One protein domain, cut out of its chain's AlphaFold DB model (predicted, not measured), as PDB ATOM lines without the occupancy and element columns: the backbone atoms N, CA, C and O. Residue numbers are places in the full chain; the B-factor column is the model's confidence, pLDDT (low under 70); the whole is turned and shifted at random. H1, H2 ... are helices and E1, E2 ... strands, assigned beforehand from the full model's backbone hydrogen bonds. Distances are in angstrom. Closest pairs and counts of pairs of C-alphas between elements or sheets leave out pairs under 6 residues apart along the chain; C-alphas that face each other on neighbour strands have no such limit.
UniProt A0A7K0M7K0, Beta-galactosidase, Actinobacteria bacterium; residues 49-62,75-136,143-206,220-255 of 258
ATOM      1  N   LEU A  49     132.185  57.538  93.014       93.50
ATOM      2  CA  LEU A  49     132.972  56.932  94.097       93.50
ATOM      3  C   LEU A  49     132.106  56.117  95.069       93.50
ATOM      4  O   LEU A  49     132.510  55.040  95.506       93.50
ATOM      5  N   ARG A  50     130.903  56.607  95.387       95.38
ATOM      6  CA  ARG A  50     129.936  55.932  96.260       95.38
ATOM      7  C   ARG A  50     128.503  56.332  95.929       95.38
ATOM      8  O   ARG A  50     128.260  57.403  95.372       95.38
ATOM      9  N   VAL A  51     127.552  55.481  96.305       97.31
ATOM     10  CA  VAL A  51     126.115  55.779  96.293       97.31
ATOM     11  C   VAL A  51     125.540  55.389  97.645       97.31
ATOM     12  O   VAL A  51     125.404  54.201  97.946       97.31
ATOM     13  N   GLY A  52     125.189  56.382  98.453       97.19
ATOM     14  CA  GLY A  52     124.828  56.177  99.847       97.19
ATOM     15  C   GLY A  52     124.223  57.413 100.493       97.19
ATOM     16  O   GLY A  52     123.916  58.401  99.823       97.19
ATOM     17  N   VAL A  53     124.032  57.333 101.804       97.12
ATOM     18  CA  VAL A  53     123.608  58.451 102.648       97.12
ATOM     19  C   VAL A  53     124.643  58.710 103.727       97.12
ATOM     20  O   VAL A  53     125.267  57.781 104.235       97.12
ATOM     21  N   GLU A  54     124.770  59.975 104.096       96.94
ATOM     22  CA  GLU A  54     125.508  60.423 105.267       96.94
ATOM     23  C   GLU A  54     124.509  60.790 106.369       96.94
ATOM     24  O   GLU A  54     123.488  61.440 106.116       96.94
ATOM     25  N   LEU A  55     124.798  60.352 107.588       96.00
ATOM     26  CA  LEU A  55     124.098  60.716 108.809       96.00
ATOM     27  C   LEU A  55     125.107  61.388 109.738       96.00
ATOM     28  O   LEU A  55     126.157  60.818 110.023       96.00
ATOM     29  N   VAL A  56     124.773  62.572 110.241       96.00
ATOM     30  CA  VAL A  56     125.596  63.280 111.227       96.00
ATOM     31  C   VAL A  56     124.968  63.076 112.597       96.00
ATOM     32  O   VAL A  56     123.812  63.449 112.809       96.00
ATOM     33  N   LEU A  57     125.711  62.458 113.513       93.38
ATOM     34  CA  LEU A  57     125.327  62.278 114.908       93.38
ATOM     35  C   LEU A  57     126.024  63.349 115.751       93.38
ATOM     36  O   LEU A  57     127.239  63.262 115.946       93.38
ATOM     37  N   PRO A  58     125.290  64.359 116.249       90.88
ATOM     38  CA  PRO A  58     125.908  65.459 116.970       90.88
ATOM     39  C   PRO A  58     126.551  65.002 118.279       90.88
ATOM     40  O   PRO A  58     125.994  64.146 118.979       90.88
ATOM     41  N   ALA A  59     127.675  65.617 118.646       87.31
ATOM     42  CA  ALA A  59     128.171  65.513 120.015       87.31
ATOM     43  C   ALA A  59     127.198  66.184 120.992       87.31
ATOM     44  O   ALA A  59     126.629  67.239 120.706       87.31
ATOM     45  N   THR A  60     127.043  65.601 122.180       82.38
ATOM     46  CA  THR A  60     126.295  66.225 123.273       82.38
ATOM     47  C   THR A  60     127.231  67.169 124.027       82.38
ATOM     48  O   THR A  60     128.202  66.698 124.626       82.38
ATOM     49  N   PRO A  61     126.980  68.490 124.046       73.75
ATOM     50  CA  PRO A  61     127.792  69.413 124.828       73.75
ATOM     51  C   PRO A  61     127.738  69.064 126.317       73.75
ATOM     52  O   PRO A  61     126.672  68.735 126.843       73.75
ATOM     53  N   SER A  62     128.861  69.195 127.024       66.69
ATOM     54  CA  SER A  62     128.854  69.108 128.485       66.69
ATOM     55  C   SER A  62     128.064  70.289 129.052       66.69
ATOM     56  O   SER A  62     128.441  71.449 128.864       66.69
ATOM     57  N   THR A  75     130.365  64.870 124.877       81.12
ATOM     58  CA  THR A  75     130.219  63.423 124.718       81.12
ATOM     59  C   THR A  75     129.896  63.098 123.259       81.12
ATOM     60  O   THR A  75     128.817  63.438 122.767       81.12
ATOM     61  N   SER A  76     130.819  62.444 122.552       86.06
ATOM     62  CA  SER A  76     130.618  61.963 121.175       86.06
ATOM     63  C   SER A  76     130.016  60.556 121.133       86.06
ATOM     64  O   SER A  76     129.959  59.845 122.140       86.06
ATOM     65  N   TRP A  77     129.548  60.152 119.952       92.50
ATOM     66  CA  TRP A  77     129.087  58.793 119.668       92.50
ATOM     67  C   TRP A  77     130.294  57.903 119.381       92.50
ATOM     68  O   TRP A  77     130.730  57.795 118.242       92.50
ATOM     69  N   GLU A  78     130.864  57.307 120.426       93.00
ATOM     70  CA  GLU A  78     132.186  56.681 120.338       93.00
ATOM     71  C   GLU A  78     132.138  55.158 120.239       93.00
ATOM     72  O   GLU A  78     132.879  54.571 119.455       93.00
ATOM     73  N   ASN A  79     131.279  54.502 121.019       94.62
ATOM     74  CA  ASN A  79     131.245  53.044 121.070       94.62
ATOM     75  C   ASN A  79     130.591  52.506 119.801       94.62
ATOM     76  O   ASN A  79     129.445  52.855 119.519       94.62
ATOM     77  N   LEU A  80     131.288  51.637 119.068       97.12
ATOM     78  CA  LEU A  80     130.821  51.061 117.813       97.12
ATOM     79  C   LEU A  80     130.739  49.536 117.921       97.12
ATOM     80  O   LEU A  80     131.707  48.852 118.247       97.12
ATOM     81  N   GLU A  81     129.586  48.986 117.569       97.94
ATOM     82  CA  GLU A  81     129.352  47.545 117.512       97.94
ATOM     83  C   GLU A  81     128.607  47.220 116.218       97.94
ATOM     84  O   GLU A  81     127.697  47.951 115.830       97.94
ATOM     85  N   TRP A  82     129.001  46.170 115.495       98.56
ATOM     86  CA  TRP A  82     128.343  45.814 114.237       98.56
ATOM     87  C   TRP A  82     128.403  44.327 113.923       98.56
ATOM     88  O   TRP A  82     129.362  43.627 114.250       98.56
ATOM     89  N   VAL A  83     127.397  43.862 113.184       98.69
ATOM     90  CA  VAL A  83     127.460  42.597 112.453       98.69
ATOM     91  C   VAL A  83     127.597  42.877 110.970       98.69
ATOM     92  O   VAL A  83     126.724  43.480 110.345       98.69
ATOM     93  N   GLY A  84     128.689  42.394 110.395       98.12
ATOM     94  CA  GLY A  84     129.061  42.605 109.004       98.12
ATOM     95  C   GLY A  84     130.493  42.158 108.759       98.12
ATOM     96  O   GLY A  84     131.047  41.399 109.559       98.12
ATOM     97  N   ILE A  85     131.094  42.600 107.655       98.38
ATOM     98  CA  ILE A  85     132.490  42.269 107.357       98.38
ATOM     99  C   ILE A  85     133.419  43.062 108.295       98.38
ATOM    100  O   ILE A  85     133.213  44.256 108.516       98.38
ATOM    101  N   GLY A  86     134.428  42.399 108.861       97.19
ATOM    102  CA  GLY A  86     135.404  42.999 109.776       97.19
ATOM    103  C   GLY A  86     136.495  42.012 110.234       97.19
ATOM    104  O   GLY A  86     136.570  40.903 109.693       97.19
ATOM    105  N   PRO A  87     137.362  42.405 111.193       95.62
ATOM    106  CA  PRO A  87     137.399  43.696 111.886       95.62
ATOM    107  C   PRO A  87     138.256  44.753 111.173       95.62
ATOM    108  O   PRO A  87     138.296  45.887 111.629       95.62
ATOM    109  N   GLY A  88     138.910  44.447 110.052       95.88
ATOM    110  CA  GLY A  88     139.645  45.442 109.252       95.88
ATOM    111  C   GLY A  88     138.760  46.186 108.247       95.88
ATOM    112  O   GLY A  88     137.673  45.703 107.894       95.88
ATOM    113  N   GLU A  89     139.223  47.347 107.779       97.38
ATOM    114  CA  GLU A  89     138.600  48.018 106.638       97.38
ATOM    115  C   GLU A  89     138.626  47.123 105.388       97.38
ATOM    116  O   GLU A  89     139.519  46.291 105.190       97.38
ATOM    117  N   ASN A  90     137.623  47.260 104.529       98.12
ATOM    118  CA  ASN A  90     137.525  46.488 103.298       98.12
ATOM    119  C   ASN A  90     136.738  47.227 102.232       98.12
ATOM    120  O   ASN A  90     135.821  47.971 102.541       98.12
ATOM    121  N   TYR A  91     137.055  46.953 100.974       97.81
ATOM    122  CA  TYR A  91     136.398  47.542  99.810       97.81
ATOM    123  C   TYR A  91     135.922  46.439  98.868       97.81
ATOM    124  O   TYR A  91     136.272  45.265  99.036       97.81
ATOM    125  N   SER A  92     135.107  46.803  97.879       95.62
ATOM    126  CA  SER A  92     134.493  45.841  96.957       95.62
ATOM    127  C   SER A  92     135.528  44.970  96.235       95.62
ATOM    128  O   SER A  92     135.289  43.777  96.062       95.62
ATOM    129  N   ASP A  93     136.707  45.521  95.930       96.81
ATOM    130  CA  ASP A  93     137.845  44.828  95.318       96.81
ATOM    131  C   ASP A  93     138.944  44.389  96.303       96.81
ATOM    132  O   ASP A  93     139.924  43.766  95.893       96.81
ATOM    133  N   ARG A  94     138.780  44.660  97.606       96.44
ATOM    134  CA  ARG A  94     139.758  44.340  98.658       96.44
ATOM    135  C   ARG A  94     139.066  43.921  99.957       96.44
ATOM    136  O   ARG A  94     138.982  44.699 100.905       96.44
ATOM    137  N   SER A  95     138.574  42.681 100.005       96.44
ATOM    138  CA  SER A  95     137.835  42.142 101.165       96.44
ATOM    139  C   SER A  95     138.210  40.715 101.584       96.44
ATOM    140  O   SER A  95     137.747  40.247 102.618       96.44
ATOM    141  N   ALA A  96     139.082  40.019 100.849       96.31
ATOM    142  CA  ALA A  96     139.369  38.597 101.080       96.31
ATOM    143  C   ALA A  96     140.034  38.272 102.438       96.31
ATOM    144  O   ALA A  96     140.016  37.120 102.861       96.31
ATOM    145  N   ALA A  97     140.629  39.264 103.106       95.44
ATOM    146  CA  ALA A  97     141.306  39.097 104.395       95.44
ATOM    147  C   ALA A  97     140.363  39.184 105.612       95.44
ATOM    148  O   ALA A  97     140.791  38.936 106.737       95.44
ATOM    149  N   VAL A  98     139.097  39.553 105.403       96.69
ATOM    150  CA  VAL A  98     138.114  39.794 106.464       96.69
ATOM    151  C   VAL A  98     136.836  38.996 106.216       96.69
ATOM    152  O   VAL A  98     136.529  38.604 105.092       96.69
ATOM    153  N   GLY A  99     136.083  38.732 107.282       97.44
ATOM    154  CA  GLY A  99     134.901  37.873 107.242       97.44
ATOM    155  C   GLY A  99     133.695  38.502 107.920       97.44
ATOM    156  O   GLY A  99     133.810  39.505 108.624       97.44
ATOM    157  N   VAL A 100     132.522  37.901 107.714       98.00
ATOM    158  CA  VAL A 100     131.318  38.289 108.457       98.00
ATOM    159  C   VAL A 100     131.458  37.830 109.907       98.00
ATOM    160  O   VAL A 100     131.696  36.652 110.161       98.00
ATOM    161  N   GLY A 101     131.262  38.749 110.843       97.88
ATOM    162  CA  GLY A 101     131.328  38.485 112.276       97.88
ATOM    163  C   GLY A 101     130.544  39.518 113.075       97.88
ATOM    164  O   GLY A 101     129.888  40.384 112.493       97.88
ATOM    165  N   HIS A 102     130.607  39.387 114.397       98.06
ATOM    166  CA  HIS A 102     130.137  40.383 115.350       98.06
ATOM    167  C   HIS A 102     131.368  41.065 115.951       98.06
ATOM    168  O   HIS A 102     132.224  40.396 116.528       98.06
ATOM    169  N   TRP A 103     131.474  42.376 115.768       98.31
ATOM    170  CA  TRP A 103     132.659  43.155 116.089       98.31
ATOM    171  C   TRP A 103     132.312  44.315 117.017       98.31
ATOM    172  O   TRP A 103     131.231  44.893 116.916       98.31
ATOM    173  N   LYS A 104     133.259  44.658 117.893       97.56
ATOM    174  CA  LYS A 104     133.214  45.799 118.811       97.56
ATOM    175  C   LYS A 104     134.494  46.600 118.647       97.56
ATOM    176  O   LYS A 104     135.556  46.001 118.489       97.56
ATOM    177  N   SER A 105     134.378  47.919 118.657       96.69
ATOM    178  CA  SER A 105     135.484  48.866 118.519       96.69
ATOM    179  C   SER A 105     135.003  50.257 118.947       96.69
ATOM    180  O   SER A 105     133.917  50.400 119.517       96.69
ATOM    181  N   THR A 106     135.773  51.291 118.641       95.81
ATOM    182  CA  THR A 106     135.347  52.685 118.757       95.81
ATOM    183  C   THR A 106     135.391  53.391 117.406       95.81
ATOM    184  O   THR A 106     136.051  52.921 116.478       95.81
ATOM    185  N   VAL A 107     134.696  54.522 117.269       96.25
ATOM    186  CA  VAL A 107     134.776  55.374 116.070       96.25
ATOM    187  C   VAL A 107     136.211  55.849 115.838       96.25
ATOM    188  O   VAL A 107     136.677  55.851 114.702       96.25
ATOM    189  N   THR A 108     136.942  56.171 116.906       94.69
ATOM    190  CA  THR A 108     138.358  56.555 116.828       94.69
ATOM    191  C   THR A 108     139.228  55.431 116.266       94.69
ATOM    192  O   THR A 108     140.083  55.683 115.422       94.69
ATOM    193  N   GLU A 109     138.986  54.183 116.670       95.50
ATOM    194  CA  GLU A 109     139.710  53.009 116.161       95.50
ATOM    195  C   GLU A 109     139.387  52.671 114.693       95.50
ATOM    196  O   GLU A 109     140.037  51.804 114.116       95.50
ATOM    197  N   GLN A 110     138.402  53.333 114.066       95.69
ATOM    198  CA  GLN A 110     138.119  53.165 112.630       95.69
ATOM    199  C   GLN A 110     139.026  54.021 111.735       95.69
ATOM    200  O   GLN A 110     138.929  53.942 110.505       95.69
ATOM    201  N   TYR A 111     139.850  54.888 112.326       94.94
ATOM    202  CA  TYR A 111     140.785  55.714 111.582       94.94
ATOM    203  C   TYR A 111     141.971  54.888 111.080       94.94
ATOM    204  O   TYR A 111     142.649  54.221 111.859       94.94
ATOM    205  N   GLU A 112     142.235  54.970 109.777       94.00
ATOM    206  CA  GLU A 112     143.413  54.364 109.157       94.00
ATOM    207  C   GLU A 112     144.427  55.474 108.875       94.00
ATOM    208  O   GLU A 112     144.157  56.384 108.085       94.00
ATOM    209  N   ASP A 113     145.588  55.403 109.532       92.12
ATOM    210  CA  ASP A 113     146.617  56.450 109.503       92.12
ATOM    211  C   ASP A 113     147.434  56.421 108.204       92.12
ATOM    212  O   ASP A 113     148.618  56.077 108.154       92.12
ATOM    213  N   ASN A 114     146.756  56.750 107.109       93.12
ATOM    214  CA  ASN A 114     147.382  56.961 105.815       93.12
ATOM    215  C   ASN A 114     148.268  58.213 105.863       93.12
ATOM    216  O   ASN A 114     147.856  59.258 106.362       93.12
ATOM    217  N   ALA A 115     149.463  58.129 105.263       93.62
ATOM    218  CA  ALA A 115     150.433  59.231 105.255       93.62
ATOM    219  C   ALA A 115     149.850  60.557 104.725       93.62
ATOM    220  O   ALA A 115     150.195  61.624 105.224       93.62
ATOM    221  N   VAL A 116     148.957  60.465 103.734       95.88
ATOM    222  CA  VAL A 116     148.072  61.555 103.313       95.88
ATOM    223  C   VAL A 116     146.646  61.136 103.679       95.88
ATOM    224  O   VAL A 116     146.216  60.086 103.177       95.88
ATOM    225  N   PRO A 117     145.924  61.904 104.520       97.12
ATOM    226  CA  PRO A 117     144.539  61.610 104.880       97.12
ATOM    227  C   PRO A 117     143.643  61.436 103.653       97.12
ATOM    228  O   PRO A 117     143.689  62.225 102.714       97.12
ATOM    229  N   GLN A 118     142.853  60.366 103.645       95.25
ATOM    230  CA  GLN A 118     142.042  59.918 102.510       95.25
ATOM    231  C   GLN A 118     140.785  59.202 103.024       95.25
ATOM    232  O   GLN A 118     140.643  58.987 104.224       95.25
ATOM    233  N   GLU A 119     139.881  58.808 102.122       95.31
ATOM    234  CA  GLU A 119     138.778  57.895 102.456       95.31
ATOM    235  C   GLU A 119     139.314  56.635 103.159       95.31
ATOM    236  O   GLU A 119     140.279  56.025 102.698       95.31
ATOM    237  N   HIS A 120     138.685  56.251 104.270       96.69
ATOM    238  CA  HIS A 120     139.118  55.130 105.100       96.69
ATOM    239  C   HIS A 120     137.948  54.503 105.865       96.69
ATOM    240  O   HIS A 120     136.878  55.102 106.007       96.69
ATOM    241  N   GLY A 121     138.179  53.310 106.417       96.50
ATOM    242  CA  GLY A 121     137.298  52.721 107.429       96.50
ATOM    243  C   GLY A 121     135.993  52.144 106.877       96.50
ATOM    244  O   GLY A 121     135.104  51.792 107.656       96.50
ATOM    245  N   HIS A 122     135.856  52.018 105.551       98.12
ATOM    246  CA  HIS A 122     134.695  51.365 104.950       98.12
ATOM    247  C   HIS A 122     134.645  49.879 105.335       98.12
ATOM    248  O   HIS A 122     135.650  49.160 105.374       98.12
ATOM    249  N   ARG A 123     133.430  49.400 105.599       98.06
ATOM    250  CA  ARG A 123     133.122  48.015 105.936       98.06
ATOM    251  C   ARG A 123     131.918  47.551 105.137       98.06
ATOM    252  O   ARG A 123     130.804  48.032 105.327       98.06
ATOM    253  N   GLY A 124     132.125  46.574 104.262       97.50
ATOM    254  CA  GLY A 124     131.049  45.970 103.488       97.50
ATOM    255  C   GLY A 124     130.140  45.057 104.314       97.50
ATOM    256  O   GLY A 124     130.460  44.592 105.410       97.50
ATOM    257  N   GLY A 125     128.993  44.714 103.736       97.25
ATOM    258  CA  GLY A 125     128.166  43.633 104.254       97.25
ATOM    259  C   GLY A 125     127.500  43.928 105.601       97.25
ATOM    260  O   GLY A 125     127.294  43.002 106.388       97.25
ATOM    261  N   LEU A 126     127.133  45.172 105.873       98.50
ATOM    262  CA  LEU A 126     126.423  45.567 107.081       98.50
ATOM    263  C   LEU A 126     125.101  44.804 107.228       98.50
ATOM    264  O   LEU A 126     124.263  44.806 106.330       98.50
ATOM    265  N   ARG A 127     124.894  44.171 108.384       98.06
ATOM    266  CA  ARG A 127     123.626  43.546 108.795       98.06
ATOM    267  C   ARG A 127     122.923  44.382 109.852       98.06
ATOM    268  O   ARG A 127     121.712  44.570 109.773       98.06
ATOM    269  N   TRP A 128     123.682  44.850 110.832       98.50
ATOM    270  CA  TRP A 128     123.282  45.887 111.771       98.50
ATOM    271  C   TRP A 128     124.530  46.544 112.364       98.50
ATOM    272  O   TRP A 128     125.585  45.913 112.398       98.50
ATOM    273  N   LEU A 129     124.402  47.789 112.809       98.38
ATOM    274  CA  LEU A 129     125.398  48.484 113.617       98.38
ATOM    275  C   LEU A 129     124.705  49.255 114.736       98.38
ATOM    276  O   LEU A 129     123.560  49.679 114.577       98.38
ATOM    277  N   SER A 130     125.398  49.453 115.846       98.06
ATOM    278  CA  SER A 130     125.001  50.374 116.895       98.06
ATOM    279  C   SER A 130     126.133  51.316 117.247       98.06
ATOM    280  O   SER A 130     127.289  50.900 117.315       98.06
ATOM    281  N   LEU A 131     125.764  52.564 117.509       96.69
ATOM    282  CA  LEU A 131     126.630  53.573 118.100       96.69
ATOM    283  C   LEU A 131     126.071  53.949 119.465       96.69
ATOM    284  O   LEU A 131     124.853  54.073 119.604       96.69
ATOM    285  N   SER A 132     126.927  54.151 120.461       93.75
ATOM    286  CA  SER A 132     126.506  54.740 121.731       93.75
ATOM    287  C   SER A 132     127.514  55.742 122.270       93.75
ATOM    288  O   SER A 132     128.712  55.690 121.981       93.75
ATOM    289  N   GLN A 133     127.004  56.692 123.040       88.75
ATOM    290  CA  GLN A 133     127.818  57.715 123.675       88.75
ATOM    291  C   GLN A 133     128.634  57.129 124.835       88.75
ATOM    292  O   GLN A 133     128.190  56.206 125.523       88.75
ATOM    293  N   GLU A 134     129.832  57.665 125.061       73.69
ATOM    294  CA  GLU A 134     130.647  57.285 126.215       73.69
ATOM    295  C   GLU A 134     129.969  57.751 127.515       73.69
ATOM    296  O   GLU A 134     129.616  58.920 127.671       73.69
ATOM    297  N   SER A 135     129.764  56.840 128.472       58.25
ATOM    298  CA  SER A 135     129.205  57.188 129.783       58.25
ATOM    299  C   SER A 135     130.272  57.888 130.622       58.25
ATOM    300  O   SER A 135     130.959  57.260 131.429       58.25
ATOM    301  N   THR A 136     130.423  59.199 130.458       49.06
ATOM    302  CA  THR A 136     131.351  59.996 131.263       49.06
ATOM    303  C   THR A 136     130.798  60.171 132.683       49.06
ATOM    304  O   THR A 136     130.190  61.189 133.005       49.06
ATOM    305  N   LEU A 143     119.796  60.747 130.667       52.59
ATOM    306  CA  LEU A 143     119.601  60.730 129.209       52.59
ATOM    307  C   LEU A 143     119.172  59.316 128.785       52.59
ATOM    308  O   LEU A 143     120.031  58.463 128.589       52.59
ATOM    309  N   PRO A 144     117.860  59.030 128.670       52.28
ATOM    310  CA  PRO A 144     117.337  57.666 128.535       52.28
ATOM    311  C   PRO A 144     117.645  56.986 127.190       52.28
ATOM    312  O   PRO A 144     117.238  55.851 126.992       52.28
ATOM    313  N   LEU A 145     118.311  57.665 126.249       61.34
ATOM    314  CA  LEU A 145     118.550  57.185 124.885       61.34
ATOM    315  C   LEU A 145     119.922  57.660 124.374       61.34
ATOM    316  O   LEU A 145     120.008  58.599 123.583       61.34
ATOM    317  N   SER A 146     120.997  57.030 124.849       81.69
ATOM    318  CA  SER A 146     122.383  57.308 124.432       81.69
ATOM    319  C   SER A 146     122.921  56.320 123.388       81.69
ATOM    320  O   SER A 146     124.094  56.395 123.024       81.69
ATOM    321  N   GLY A 147     122.082  55.393 122.907       92.38
ATOM    322  CA  GLY A 147     122.393  54.422 121.860       92.38
ATOM    323  C   GLY A 147     121.506  54.590 120.623       92.38
ATOM    324  O   GLY A 147     120.315  54.870 120.737       92.38
ATOM    325  N   LEU A 148     122.067  54.380 119.432       96.00
ATOM    326  CA  LEU A 148     121.372  54.330 118.148       96.00
ATOM    327  C   LEU A 148     121.678  52.987 117.491       96.00
ATOM    328  O   LEU A 148     122.828  52.702 117.169       96.00
ATOM    329  N   LEU A 149     120.649  52.170 117.278       97.88
ATOM    330  CA  LEU A 149     120.740  50.889 116.584       97.88
ATOM    331  C   LEU A 149     120.189  51.037 115.167       97.88
ATOM    332  O   LEU A 149     119.091  51.561 114.982       97.88
ATOM    333  N   MET A 150     120.927  50.540 114.176       98.31
ATOM    334  CA  MET A 150     120.548  50.517 112.766       98.31
ATOM    335  C   MET A 150     120.643  49.096 112.209       98.31
ATOM    336  O   MET A 150     121.711  48.497 112.197       98.31
ATOM    337  N   VAL A 151     119.532  48.551 111.717       98.38
ATOM    338  CA  VAL A 151     119.436  47.210 111.125       98.38
ATOM    339  C   VAL A 151     119.237  47.352 109.626       98.38
ATOM    340  O   VAL A 151     118.208  47.846 109.172       98.38
ATOM    341  N   ALA A 152     120.229  46.926 108.854       97.44
ATOM    342  CA  ALA A 152     120.205  47.057 107.408       97.44
ATOM    343  C   ALA A 152     119.264  46.042 106.752       97.44
ATOM    344  O   ALA A 152     119.011  44.958 107.280       97.44
ATOM    345  N   GLU A 153     118.788  46.384 105.561       95.38
ATOM    346  CA  GLU A 153     118.118  45.464 104.652       95.38
ATOM    347  C   GLU A 153     118.979  45.284 103.397       95.38
ATOM    348  O   GLU A 153     119.522  46.260 102.865       95.38
ATOM    349  N   PRO A 154     119.120  44.049 102.889       94.88
ATOM    350  CA  PRO A 154     119.875  43.828 101.676       94.88
ATOM    351  C   PRO A 154     119.072  44.280 100.452       94.88
ATOM    352  O   PRO A 154     117.849  44.166 100.403       94.88
ATOM    353  N   ASN A 155     119.771  44.751  99.424       93.00
ATOM    354  CA  ASN A 155     119.180  45.283  98.202       93.00
ATOM    355  C   ASN A 155     119.844  44.695  96.954       93.00
ATOM    356  O   ASN A 155     120.937  44.136  97.001       93.00
ATOM    357  N   ARG A 156     119.166  44.788  95.806       93.38
ATOM    358  CA  ARG A 156     119.745  44.398  94.511       93.38
ATOM    359  C   ARG A 156     120.458  45.598  93.904       93.38
ATOM    360  O   ARG A 156     119.813  46.617  93.666       93.38
ATOM    361  N   LEU A 157     121.750  45.452  93.623       93.62
ATOM    362  CA  LEU A 157     122.486  46.418  92.805       93.62
ATOM    363  C   LEU A 157     122.091  46.302  91.325       93.62
ATOM    364  O   LEU A 157     121.623  45.232  90.908       93.62
ATOM    365  N   PRO A 158     122.292  47.359  90.516       94.00
ATOM    366  CA  PRO A 158     122.083  47.292  89.073       94.00
ATOM    367  C   PRO A 158     122.819  46.103  88.449       94.00
ATOM    368  O   PRO A 158     123.969  45.826  88.767       94.00
ATOM    369  N   GLY A 159     122.121  45.350  87.595       90.19
ATOM    370  CA  GLY A 159     122.674  44.164  86.933       90.19
ATOM    371  C   GLY A 159     122.862  42.924  87.821       90.19
ATOM    372  O   GLY A 159     123.120  41.845  87.290       90.19
ATOM    373  N   SER A 160     122.679  43.013  89.145       90.25
ATOM    374  CA  SER A 160     122.885  41.877  90.051       90.25
ATOM    375  C   SER A 160     121.628  41.026  90.254       90.25
ATOM    376  O   SER A 160     120.529  41.518  90.535       90.25
ATOM    377  N   ARG A 161     121.795  39.698  90.175       90.44
ATOM    378  CA  ARG A 161     120.747  38.713  90.508       90.44
ATOM    379  C   ARG A 161     120.764  38.263  91.965       90.44
ATOM    380  O   ARG A 161     119.862  37.526  92.364       90.44
ATOM    381  N   ILE A 162     121.712  38.732  92.765       89.94
ATOM    382  CA  ILE A 162     121.788  38.427  94.194       89.94
ATOM    383  C   ILE A 162     121.529  39.681  95.024       89.94
ATOM    384  O   ILE A 162     121.791  40.805  94.595       89.94
ATOM    385  N   LEU A 163     120.961  39.474  96.207       92.69
ATOM    386  CA  LEU A 163     120.845  40.522  97.207       92.69
ATOM    387  C   LEU A 163     122.223  40.786  97.814       92.69
ATOM    388  O   LEU A 163     122.958  39.851  98.127       92.69
ATOM    389  N   GLN A 164     122.554  42.059  97.982       93.06
ATOM    390  CA  GLN A 164     123.791  42.523  98.585       93.06
ATOM    391  C   GLN A 164     123.464  43.415  99.768       93.06
ATOM    392  O   GLN A 164     122.497  44.173  99.759       93.06
ATOM    393  N   TRP A 165     124.259  43.273 100.811       97.25
ATOM    394  CA  TRP A 165     124.125  44.077 102.012       97.25
ATOM    395  C   TRP A 165     124.937  45.362 101.850       97.25
ATOM    396  O   TRP A 165     126.008  45.291 101.240       97.25
ATOM    397  N   PRO A 166     124.445  46.501 102.367       97.75
ATOM    398  CA  PRO A 166     125.129  47.780 102.222       97.75
ATOM    399  C   PRO A 166     126.489  47.782 102.931       97.75
ATOM    400  O   PRO A 166     126.780  46.907 103.751       97.75
ATOM    401  N   GLY A 167     127.324  48.759 102.603       98.25
ATOM    402  CA  GLY A 167     128.524  49.096 103.358       98.25
ATOM    403  C   GLY A 167     128.265  50.200 104.379       98.25
ATOM    404  O   GLY A 167     127.202  50.830 104.361       98.25
ATOM    405  N   PHE A 168     129.221  50.425 105.274       98.69
ATOM    406  CA  PHE A 168     129.218  51.588 106.152       98.69
ATOM    407  C   PHE A 168     130.623  52.066 106.504       98.69
ATOM    408  O   PHE A 168     131.577  51.298 106.424       98.69
ATOM    409  N   ALA A 169     130.718  53.310 106.963       98.44
ATOM    410  CA  ALA A 169     131.869  53.847 107.682       98.44
ATOM    411  C   ALA A 169     131.364  54.735 108.829       98.44
ATOM    412  O   ALA A 169     130.308  55.356 108.702       98.44
ATOM    413  N   ALA A 170     132.099  54.802 109.939       97.69
ATOM    414  CA  ALA A 170     131.829  55.722 111.044       97.69
ATOM    415  C   ALA A 170     133.119  56.480 111.376       97.69
ATOM    416  O   ALA A 170     134.150  55.843 111.579       97.69
ATOM    417  N   ARG A 171     133.078  57.819 111.377       96.06
ATOM    418  CA  ARG A 171     134.272  58.678 111.471       96.06
ATOM    419  C   ARG A 171     134.013  59.952 112.273       96.06
ATOM    420  O   ARG A 171     132.889  60.439 112.310       96.06
ATOM    421  N   HIS A 172     135.077  60.541 112.816       94.75
ATOM    422  CA  HIS A 172     135.070  61.896 113.401       94.75
ATOM    423  C   HIS A 172     135.470  62.995 112.402       94.75
ATOM    424  O   HIS A 172     135.400  64.185 112.716       94.75
ATOM    425  N   HIS A 173     135.885  62.600 111.197       94.31
ATOM    426  CA  HIS A 173     136.282  63.483 110.099       94.31
ATOM    427  C   HIS A 173     135.300  63.332 108.937       94.31
ATOM    428  O   HIS A 173     134.932  62.212 108.564       94.31
ATOM    429  N   ASN A 174     134.871  64.459 108.370       93.50
ATOM    430  CA  ASN A 174     134.031  64.471 107.171       93.50
ATOM    431  C   ASN A 174     134.875  64.501 105.888       93.50
ATOM    432  O   ASN A 174     136.080  64.750 105.921       93.50
ATOM    433  N   ASP A 175     134.222  64.280 104.744       93.94
ATOM    434  CA  ASP A 175     134.888  64.221 103.435       93.94
ATOM    435  C   ASP A 175     135.644  65.514 103.088       93.94
ATOM    436  O   ASP A 175     136.714  65.460 102.485       93.94
ATOM    437  N   ALA A 176     135.115  66.680 103.474       93.94
ATOM    438  CA  ALA A 176     135.748  67.967 103.183       93.94
ATOM    439  C   ALA A 176     137.033  68.181 103.998       93.94
ATOM    440  O   ALA A 176     138.005  68.722 103.476       93.94
ATOM    441  N   GLU A 177     137.041  67.744 105.259       94.94
ATOM    442  CA  GLU A 177     138.212  67.780 106.135       94.94
ATOM    443  C   GLU A 177     139.308  66.837 105.625       94.94
ATOM    444  O   GLU A 177     140.450  67.262 105.463       94.94
ATOM    445  N   LEU A 178     138.947  65.594 105.282       95.56
ATOM    446  CA  LEU A 178     139.883  64.625 104.702       95.56
ATOM    447  C   LEU A 178     140.454  65.111 103.363       95.56
ATOM    448  O   LEU A 178     141.647  64.977 103.126       95.56
ATOM    449  N   TRP A 179     139.626  65.715 102.504       94.94
ATOM    450  CA  TRP A 179     140.062  66.258 101.214       94.94
ATOM    451  C   TRP A 179     141.052  67.425 101.343       94.94
ATOM    452  O   TRP A 179     141.916  67.603 100.485       94.94
ATOM    453  N   ALA A 180     140.902  68.255 102.377       96.81
ATOM    454  CA  ALA A 180     141.732  69.440 102.573       96.81
ATOM    455  C   ALA A 180     143.082  69.140 103.248       96.81
ATOM    456  O   ALA A 180     144.025  69.915 103.078       96.81
ATOM    457  N   ALA A 181     143.169  68.060 104.024       96.88
ATOM    458  CA  ALA A 181     144.353  67.711 104.798       96.88
ATOM    459  C   ALA A 181     145.475  67.125 103.925       96.88
ATOM    460  O   ALA A 181     145.237  66.321 103.025       96.88
ATOM    461  N   LEU A 182     146.724  67.498 104.219       96.75
ATOM    462  CA  LEU A 182     147.911  66.931 103.565       96.75
ATOM    463  C   LEU A 182     148.691  66.000 104.499       96.75
ATOM    464  O   LEU A 182     149.423  65.134 104.023       96.75
ATOM    465  N   HIS A 183     148.510  66.156 105.810       95.38
ATOM    466  CA  HIS A 183     149.104  65.329 106.856       95.38
ATOM    467  C   HIS A 183     148.065  65.022 107.940       95.38
ATOM    468  O   HIS A 183     147.141  65.805 108.159       95.38
ATOM    469  N   SER A 184     148.232  63.921 108.677       92.56
ATOM    470  CA  SER A 184     147.317  63.553 109.772       92.56
ATOM    471  C   SER A 184     147.248  64.604 110.888       92.56
ATOM    472  O   SER A 184     146.213  64.746 111.531       92.56
ATOM    473  N   SER A 185     148.298  65.413 111.070       92.94
ATOM    474  CA  SER A 185     148.306  66.553 111.998       92.94
ATOM    475  C   SER A 185     147.415  67.726 111.578       92.94
ATOM    476  O   SER A 185     147.161  68.602 112.400       92.94
ATOM    477  N   ASP A 186     146.978  67.772 110.316       94.38
ATOM    478  CA  ASP A 186     146.066  68.805 109.812       94.38
ATOM    479  C   ASP A 186     144.606  68.493 110.184       94.38
ATOM    480  O   ASP A 186     143.741  69.367 110.105       94.38
ATOM    481  N   LEU A 187     144.328  67.249 110.591       92.69
ATOM    482  CA  LEU A 187     143.009  66.811 111.019       92.69
ATOM    483  C   LEU A 187     142.715  67.280 112.443       92.69
ATOM    484  O   LEU A 187     143.571  67.275 113.332       92.69
ATOM    485  N   SER A 188     141.457  67.624 112.688       86.56
ATOM    486  CA  SER A 188     140.992  67.921 114.036       86.56
ATOM    487  C   SER A 188     141.078  66.672 114.921       86.56
ATOM    488  O   SER A 188     140.888  65.542 114.459       86.56
ATOM    489  N   ALA A 189     141.304  66.874 116.221       78.88
ATOM    490  CA  ALA A 189     141.276  65.792 117.205       78.88
ATOM    491  C   ALA A 189     139.918  65.059 117.192       78.88
ATOM    492  O   ALA A 189     138.879  65.697 117.032       78.88
ATOM    493  N   GLY A 190     139.951  63.729 117.348       69.81
ATOM    494  CA  GLY A 190     138.802  62.840 117.128       69.81
ATOM    495  C   GLY A 190     137.647  63.004 118.132       69.81
ATOM    496  O   GLY A 190     136.656  63.638 117.777       69.81
ATOM    497  N   PRO A 191     137.720  62.427 119.353       75.56
ATOM    498  CA  PRO A 191     136.582  62.379 120.279       75.56
ATOM    499  C   PRO A 191     136.090  63.752 120.751       75.56
ATOM    500  O   PRO A 191     136.856  64.709 120.862       75.56
ATOM    501  N   GLY A 192     134.803  63.825 121.106       76.69
ATOM    502  CA  GLY A 192     134.156  65.049 121.591       76.69
ATOM    503  C   GLY A 192     133.592  65.952 120.490       76.69
ATOM    504  O   GLY A 192     133.320  67.128 120.737       76.69
ATOM    505  N   ARG A 193     133.399  65.412 119.282       86.50
ATOM    506  CA  ARG A 193     132.766  66.092 118.144       86.50
ATOM    507  C   ARG A 193     131.724  65.212 117.457       86.50
ATOM    508  O   ARG A 193     131.458  64.094 117.897       86.50
ATOM    509  N   ASP A 194     131.115  65.757 116.412       92.38
ATOM    510  CA  ASP A 194     130.125  65.049 115.611       92.38
ATOM    511  C   ASP A 194     130.711  63.775 115.000       92.38
ATOM    512  O   ASP A 194     131.844  63.748 114.517       92.38
ATOM    513  N   THR A 195     129.903  62.723 114.994       95.06
ATOM    514  CA  THR A 195     130.232  61.445 114.376       95.06
ATOM    515  C   THR A 195     129.478  61.316 113.061       95.06
ATOM    516  O   THR A 195     128.248  61.344 113.022       95.06
ATOM    517  N   TYR A 196     130.221  61.145 111.977       97.19
ATOM    518  CA  TYR A 196     129.709  60.968 110.626       97.19
ATOM    519  C   TYR A 196     129.551  59.479 110.334       97.19
ATOM    520  O   TYR A 196     130.518  58.721 110.404       97.19
ATOM    521  N   VAL A 197     128.333  59.056 110.000       98.19
ATOM    522  CA  VAL A 197     128.011  57.678 109.629       98.19
ATOM    523  C   VAL A 197     127.585  57.637 108.173       98.19
ATOM    524  O   VAL A 197     126.570  58.211 107.788       98.19
ATOM    525  N   TYR A 198     128.338  56.902 107.373       98.50
ATOM    526  CA  TYR A 198     128.043  56.664 105.971       98.50
ATOM    527  C   TYR A 198     127.384  55.299 105.835       98.50
ATOM    528  O   TYR A 198     127.849  54.327 106.425       98.50
ATOM    529  N   LEU A 199     126.298  55.224 105.072       98.50
ATOM    530  CA  LEU A 199     125.625  53.980 104.714       98.50
ATOM    531  C   LEU A 199     125.559  53.898 103.195       98.50
ATOM    532  O   LEU A 199     124.845  54.675 102.559       98.50
ATOM    533  N   ASP A 200     126.268  52.938 102.613       98.31
ATOM    534  CA  ASP A 200     126.446  52.854 101.168       98.31
ATOM    535  C   ASP A 200     125.671  51.694 100.577       98.31
ATOM    536  O   ASP A 200     125.840  50.540 100.966       98.31
ATOM    537  N   ALA A 201     124.861  51.977  99.559       98.06
ATOM    538  CA  ALA A 201     124.333  50.919  98.711       98.06
ATOM    539  C   ALA A 201     125.491  50.244  97.968       98.06
ATOM    540  O   ALA A 201     125.508  49.022  97.838       98.06
ATOM    541  N   ALA A 202     126.447  51.044  97.490       97.06
ATOM    542  CA  ALA A 202     127.667  50.572  96.860       97.06
ATOM    543  C   ALA A 202     128.782  51.618  96.964       97.06
ATOM    544  O   ALA A 202     128.523  52.820  96.882       97.06
ATOM    545  N   GLN A 203     130.018  51.134  97.057       96.94
ATOM    546  CA  GLN A 203     131.238  51.927  96.969       96.94
ATOM    547  C   GLN A 203     132.155  51.313  95.913       96.94
ATOM    548  O   GLN A 203     132.271  50.085  95.792       96.94
ATOM    549  N   ARG A 204     132.761  52.187  95.114       97.12
ATOM    550  CA  ARG A 204     133.712  51.827  94.069       97.12
ATOM    551  C   ARG A 204     134.926  51.111  94.670       97.12
ATOM    552  O   ARG A 204     135.307  51.378  95.807       97.12
ATOM    553  N   GLY A 205     135.529  50.206  93.905       97.75
ATOM    554  CA  GLY A 205     136.805  49.591  94.272       97.75
ATOM    555  C   GLY A 205     137.964  50.596  94.293       97.75
ATOM    556  O   GLY A 205     137.930  51.626  93.609       97.75
ATOM    557  N   LEU A 206     139.002  50.279  95.065       97.06
ATOM    558  CA  LEU A 206     140.191  51.119  95.223       97.06
ATOM    559  C   LEU A 206     141.070  51.121  93.966       97.06
ATOM    560  O   LEU A 206     141.545  52.168  93.532       97.06
ATOM    561  N   ARG A 220     133.353  49.026  89.511       96.38
ATOM    562  CA  ARG A 220     132.909  50.368  89.133       96.38
ATOM    563  C   ARG A 220     131.406  50.511  89.302       96.38
ATOM    564  O   ARG A 220     130.666  49.530  89.217       96.38
ATOM    565  N   LEU A 221     130.949  51.742  89.505       96.06
ATOM    566  CA  LEU A 221     129.527  52.030  89.683       96.06
ATOM    567  C   LEU A 221     128.907  52.542  88.375       96.06
ATOM    568  O   LEU A 221     129.445  53.402  87.683       96.06
ATOM    569  N   GLY A 222     127.765  51.978  87.998       94.69
ATOM    570  CA  GLY A 222     127.062  52.323  86.761       94.69
ATOM    571  C   GLY A 222     125.730  53.017  87.003       94.69
ATOM    572  O   GLY A 222     125.269  53.144  88.138       94.69
ATOM    573  N   ALA A 223     125.075  53.396  85.911       95.25
ATOM    574  CA  ALA A 223     123.697  53.860  85.937       95.25
ATOM    575  C   ALA A 223     122.736  52.799  86.493       95.25
ATOM    576  O   ALA A 223     123.010  51.594  86.496       95.25
ATOM    577  N   GLY A 224     121.571  53.258  86.935       95.81
ATOM    578  CA  GLY A 224     120.503  52.402  87.427       95.81
ATOM    579  C   GLY A 224     120.114  52.689  88.869       95.81
ATOM    580  O   GLY A 224     120.386  53.751  89.426       95.81
ATOM    581  N   LYS A 225     119.390  51.734  89.454       97.06
ATOM    582  CA  LYS A 225     118.732  51.897  90.749       97.06
ATOM    583  C   LYS A 225     119.587  51.351  91.886       97.06
ATOM    584  O   LYS A 225     119.830  50.149  91.944       97.06
ATOM    585  N   TYR A 226     119.922  52.218  92.831       98.00
ATOM    586  CA  TYR A 226     120.580  51.876  94.088       98.00
ATOM    587  C   TYR A 226     119.636  52.171  95.245       98.00
ATOM    588  O   TYR A 226     118.778  53.050  95.147       98.00
ATOM    589  N   ARG A 227     119.769  51.429  96.344       98.06
ATOM    590  CA  ARG A 227     118.953  51.650  97.534       98.06
ATOM    591  C   ARG A 227     119.735  51.348  98.800       98.06
ATOM    592  O   ARG A 227     120.331  50.281  98.909       98.06
ATOM    593  N   VAL A 228     119.636  52.263  99.755       97.62
ATOM    594  CA  VAL A 228     119.981  52.037 101.158       97.62
ATOM    595  C   VAL A 228     118.676  51.962 101.931       97.62
ATOM    596  O   VAL A 228     117.808  52.815 101.758       97.62
ATOM    597  N   SER A 229     118.510  50.926 102.746       97.25
ATOM    598  CA  SER A 229     117.339  50.778 103.607       97.25
ATOM    599  C   SER A 229     117.787  50.244 104.959       97.25
ATOM    600  O   SER A 229     118.450  49.206 105.026       97.25
ATOM    601  N   VAL A 230     117.477  50.989 106.015       97.44
ATOM    602  CA  VAL A 230     117.834  50.653 107.395       97.44
ATOM    603  C   VAL A 230     116.649  50.908 108.308       97.44
ATOM    604  O   VAL A 230     115.923  51.884 108.153       97.44
ATOM    605  N   TRP A 231     116.463  50.044 109.290       97.56
ATOM    606  CA  TRP A 231     115.592  50.306 110.423       97.56
ATOM    607  C   TRP A 231     116.418  50.898 111.547       97.56
ATOM    608  O   TRP A 231     117.388  50.279 111.964       97.56
ATOM    609  N   CYS A 232     116.045  52.070 112.041       96.75
ATOM    610  CA  CYS A 232     116.706  52.733 113.150       96.75
ATOM    611  C   CYS A 232     115.802  52.805 114.386       96.75
ATOM    612  O   CYS A 232     114.582  52.960 114.275       96.75
ATOM    613  N   ARG A 233     116.408  52.674 115.566       94.94
ATOM    614  CA  ARG A 233     115.762  52.861 116.868       94.94
ATOM    615  C   ARG A 233     116.807  53.328 117.874       94.94
ATOM    616  O   ARG A 233     117.893  52.753 117.946       94.94
ATOM    617  N   TYR A 234     116.472  54.356 118.644       94.00
ATOM    618  CA  TYR A 234     117.254  54.695 119.828       94.00
ATOM    619  C   TYR A 234     117.031  53.650 120.923       94.00
ATOM    620  O   TYR A 234     115.922  53.128 121.052       94.00
ATOM    621  N   PHE A 235     118.065  53.356 121.703       91.56
ATOM    622  CA  PHE A 235     118.011  52.392 122.798       91.56
ATOM    623  C   PHE A 235     118.840  52.861 123.996       91.56
ATOM    624  O   PHE A 235     119.732  53.704 123.856       91.56
ATOM    625  N   ASP A 236     118.537  52.307 125.164       90.44
ATOM    626  CA  ASP A 236     119.342  52.460 126.372       90.44
ATOM    627  C   ASP A 236     120.405  51.346 126.438       90.44
ATOM    628  O   ASP A 236     120.062  50.191 126.707       90.44
ATOM    629  N   PRO A 237     121.700  51.650 126.230       86.94
ATOM    630  CA  PRO A 237     122.757  50.640 126.248       86.94
ATOM    631  C   PRO A 237     122.991  50.009 127.630       86.94
ATOM    632  O   PRO A 237     123.722  49.025 127.723       86.94
ATOM    633  N   SER A 238     122.407  50.556 128.704       85.44
ATOM    634  CA  SER A 238     122.521  50.003 130.058       85.44
ATOM    635  C   SER A 238     121.453  48.957 130.391       85.44
ATOM    636  O   SER A 238     121.659  48.140 131.290       85.44
ATOM    637  N   THR A 239     120.326  48.960 129.673       88.56
ATOM    638  CA  THR A 239     119.177  48.086 129.964       88.56
ATOM    639  C   THR A 239     118.694  47.269 128.768       88.56
ATOM    640  O   THR A 239     118.026  46.251 128.964       88.56
ATOM    641  N   GLU A 240     119.039  47.654 127.538       90.75
ATOM    642  CA  GLU A 240     118.618  46.974 126.317       90.75
ATOM    643  C   GLU A 240     119.799  46.308 125.597       90.75
ATOM    644  O   GLU A 240     120.801  46.943 125.281       90.75
ATOM    645  N   GLU A 241     119.647  45.023 125.265       92.06
ATOM    646  CA  GLU A 241     120.626  44.270 124.476       92.06
ATOM    647  C   GLU A 241     120.326  44.391 122.973       92.06
ATOM    648  O   GLU A 241     119.256  43.991 122.498       92.06
ATOM    649  N   GLN A 242     121.290  44.886 122.194       93.12
ATOM    650  CA  GLN A 242     121.129  45.128 120.757       93.12
ATOM    651  C   GLN A 242     120.763  43.853 119.991       93.12
ATOM    652  O   GLN A 242     119.863  43.884 119.150       93.12
ATOM    653  N   GLU A 243     121.394  42.712 120.294       93.06
ATOM    654  CA  GLU A 243     121.073  41.445 119.628       93.06
ATOM    655  C   GLU A 243     119.606  41.044 119.816       93.06
ATOM    656  O   GLU A 243     118.960  40.602 118.859       93.06
ATOM    657  N   LEU A 244     119.055  41.225 121.020       93.50
ATOM    658  CA  LEU A 244     117.656  40.924 121.310       93.50
ATOM    659  C   LEU A 244     116.719  41.858 120.535       93.50
ATOM    660  O   LEU A 244     115.752  41.394 119.925       93.50
ATOM    661  N   LEU A 245     117.036  43.154 120.481       93.81
ATOM    662  CA  LEU A 245     116.284  44.134 119.693       93.81
ATOM    663  C   LEU A 245     116.269  43.778 118.199       93.81
ATOM    664  O   LEU A 245     115.208  43.796 117.569       93.81
ATOM    665  N   VAL A 246     117.422  43.395 117.639       93.75
ATOM    666  CA  VAL A 246     117.545  42.955 116.239       93.75
ATOM    667  C   VAL A 246     116.738  41.681 115.987       93.75
ATOM    668  O   VAL A 246     116.038  41.587 114.975       93.75
ATOM    669  N   ARG A 247     116.816  40.689 116.886       91.69
ATOM    670  CA  ARG A 247     116.057  39.430 116.771       91.69
ATOM    671  C   ARG A 247     114.553  39.692 116.773       91.69
ATOM    672  O   ARG A 247     113.860  39.190 115.890       91.69
ATOM    673  N   ASN A 248     114.070  40.524 117.694       91.50
ATOM    674  CA  ASN A 248     112.656  40.885 117.799       91.50
ATOM    675  C   ASN A 248     112.161  41.618 116.544       91.50
ATOM    676  O   ASN A 248     111.101  41.286 116.011       91.50
ATOM    677  N   LEU A 249     112.952  42.560 116.017       90.69
ATOM    678  CA  LEU A 249     112.625  43.254 114.772       90.69
ATOM    679  C   LEU A 249     112.527  42.283 113.583       90.69
ATOM    680  O   LEU A 249     111.555  42.320 112.830       90.69
ATOM    681  N   ARG A 250     113.512  41.394 113.416       86.44
ATOM    682  CA  ARG A 250     113.535  40.431 112.300       86.44
ATOM    683  C   ARG A 250     112.416  39.398 112.384       86.44
ATOM    684  O   ARG A 250     111.870  39.021 111.350       86.44
ATOM    685  N   ALA A 251     112.050  38.966 113.591       82.94
ATOM    686  CA  ALA A 251     110.894  38.095 113.792       82.94
ATOM    687  C   ALA A 251     109.597  38.766 113.308       82.94
ATOM    688  O   ALA A 251     108.764  38.108 112.685       82.94
ATOM    689  N   ALA A 252     109.460  40.081 113.514       73.19
ATOM    690  CA  ALA A 252     108.340  40.856 112.989       73.19
ATOM    691  C   ALA A 252     108.400  41.037 111.457       73.19
ATOM    692  O   ALA A 252     107.358  40.996 110.807       73.19
ATOM    693  N   TRP A 253     109.587  41.183 110.848       71.88
ATOM    694  CA  TRP A 253     109.728  41.274 109.380       71.88
ATOM    695  C   TRP A 253     109.229  40.037 108.644       71.88
ATOM    696  O   TRP A 253     108.609  40.170 107.594       71.88
ATOM    697  N   ALA A 254     109.466  38.843 109.193       60.19
ATOM    698  CA  ALA A 254     108.987  37.593 108.602       60.19
ATOM    699  C   ALA A 254     107.448  37.513 108.522       60.19
ATOM    700  O   ALA A 254     106.917  36.666 107.809       60.19
ATOM    701  N   GLN A 255     106.738  38.387 109.243       51.88
ATOM    702  CA  GLN A 255     105.279  38.466 109.269       51.88
ATOM    703  C   GLN A 255     104.715  39.608 108.403       51.88
ATOM    704  O   GLN A 255     103.497  39.733 108.289       51.88
TER     705      GLN A 255
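AT A GLANCE: This is residues 49 to 62, 75 to 136, 143 to 206 and 220 to 255 of the 258 residues of the protein "Beta-galactosidase" of Actinobacteria bacterium (UniProt A0A7K0M7K0). Two twisted sheets lie face to face as a sandwich, a large one of five strands, E3, E2, E4, E5 and E8, and a small one of three, E1, E7 and E6; they come closest together where the long strand E8 passes E7 and E1. Helix H2 packs on the large sheet's other face, and the short helix H1 lies far out, off both sheets, among long loops. The printed part has 176 residues with two named helices and eight named strands, in the order E1, E2, E3, E4, E5, E6, H1, E7, E8, H2. Both sheets are antiparallel, in the orders E3 - E2 - E4 - E5 - E8 and E1 - E7 - E6; the class is mixed, helices and strands, with 82 residues, under half, in named elements. The whole is compact, with a radius of gyration of the C-alphas of 16.3 A and spans of 47 by 42 by 27 A.

IN THESE COORDINATES: Begin with the large sheet at E3, residues 99 to 106, 18.8 A from first to last C-alpha; it bends by 74 degrees at residue 102. Beside it look for E2, residues 77 to 86, 19.7 A long, which bends by 92 degrees at residue 83. E4, residues 128 to 133, measures 17.4 A, and E5, residues 147 to 152, 16.4 A. For E8, residues 224 to 235, find C-alpha 224 at (120.503, 52.402, 87.427); from there it runs 35.5 A. In the small sheet, E1 is residues 50 to 57, with C-alpha 50 at (129.936, 55.932, 96.260) and 20.2 A to its last C-alpha. E7, residues 195 to 203, is 19.9 A long and bends by 83 degrees at residue 200; E6 is residues 167 to 171, 13.8 A. H1 is residues 175 to 180, 8.6 A, and H2, residues 242 to 253, runs 16.6 A to C-alpha 253 at (109.728, 41.274, 109.380).

HOW THE PARTS SIT: In the large sheet, twisted, E3 and E8 are the edge strands. E2 and E3 form a hairpin, where you find N 82 and O 103 2.9 A apart, within hydrogen-bond range. Next come E2 and E4, with N 81 and O 130 at 3.0 A, then E4 and E5, with N 129 and O 150 at 2.8 A, and E5 and E8, with N 151 and O 231 at 2.8 A. In the small sheet, also twisted, look for N 55 and O 197 of E1 and E7 at 2.8 A, and N 198 and O 169 of E7 and E6 at 2.8 A. The parts of this sandwich, two sheets face to face, that face each other are 9.0 A apart centre to centre, with best planes 10 degrees apart. The closest C-alphas of E7 and E8 are those of Ala 201 and Val 228, 5.1 A apart. H2 and the large sheet make two layers, a helix on one face of a sheet, at a height over the sheet of 9.4 A. H2 lies over E5, slantwise to the strands at 41 degrees on the local plane; the closest C-alphas are those of Val 151 and Val 246, 6.9 A apart. H1 is on neither sheet, and H1 and H2 are apart. In H1 and H2 every O i to N i+4 pair is within hydrogen-bond range.

THE WHOLE: The two C-alphas farthest apart are those of Leu 182 and Gln 255, 51.6 A. Three cuts leave out residues 63 to 74, 137 to 142 and 207 to 219, with C-alpha gaps of 7.0 A, 12.0 A and 9.5 A. The links E2 to E3, E3 to E4, E5 to E6 and H1 to E7 are long. The mean pLDDT of the printed part is 92.2; it is under 70 at residues 62, 135 to 136, 143 to 145, 190 and 254 to 255.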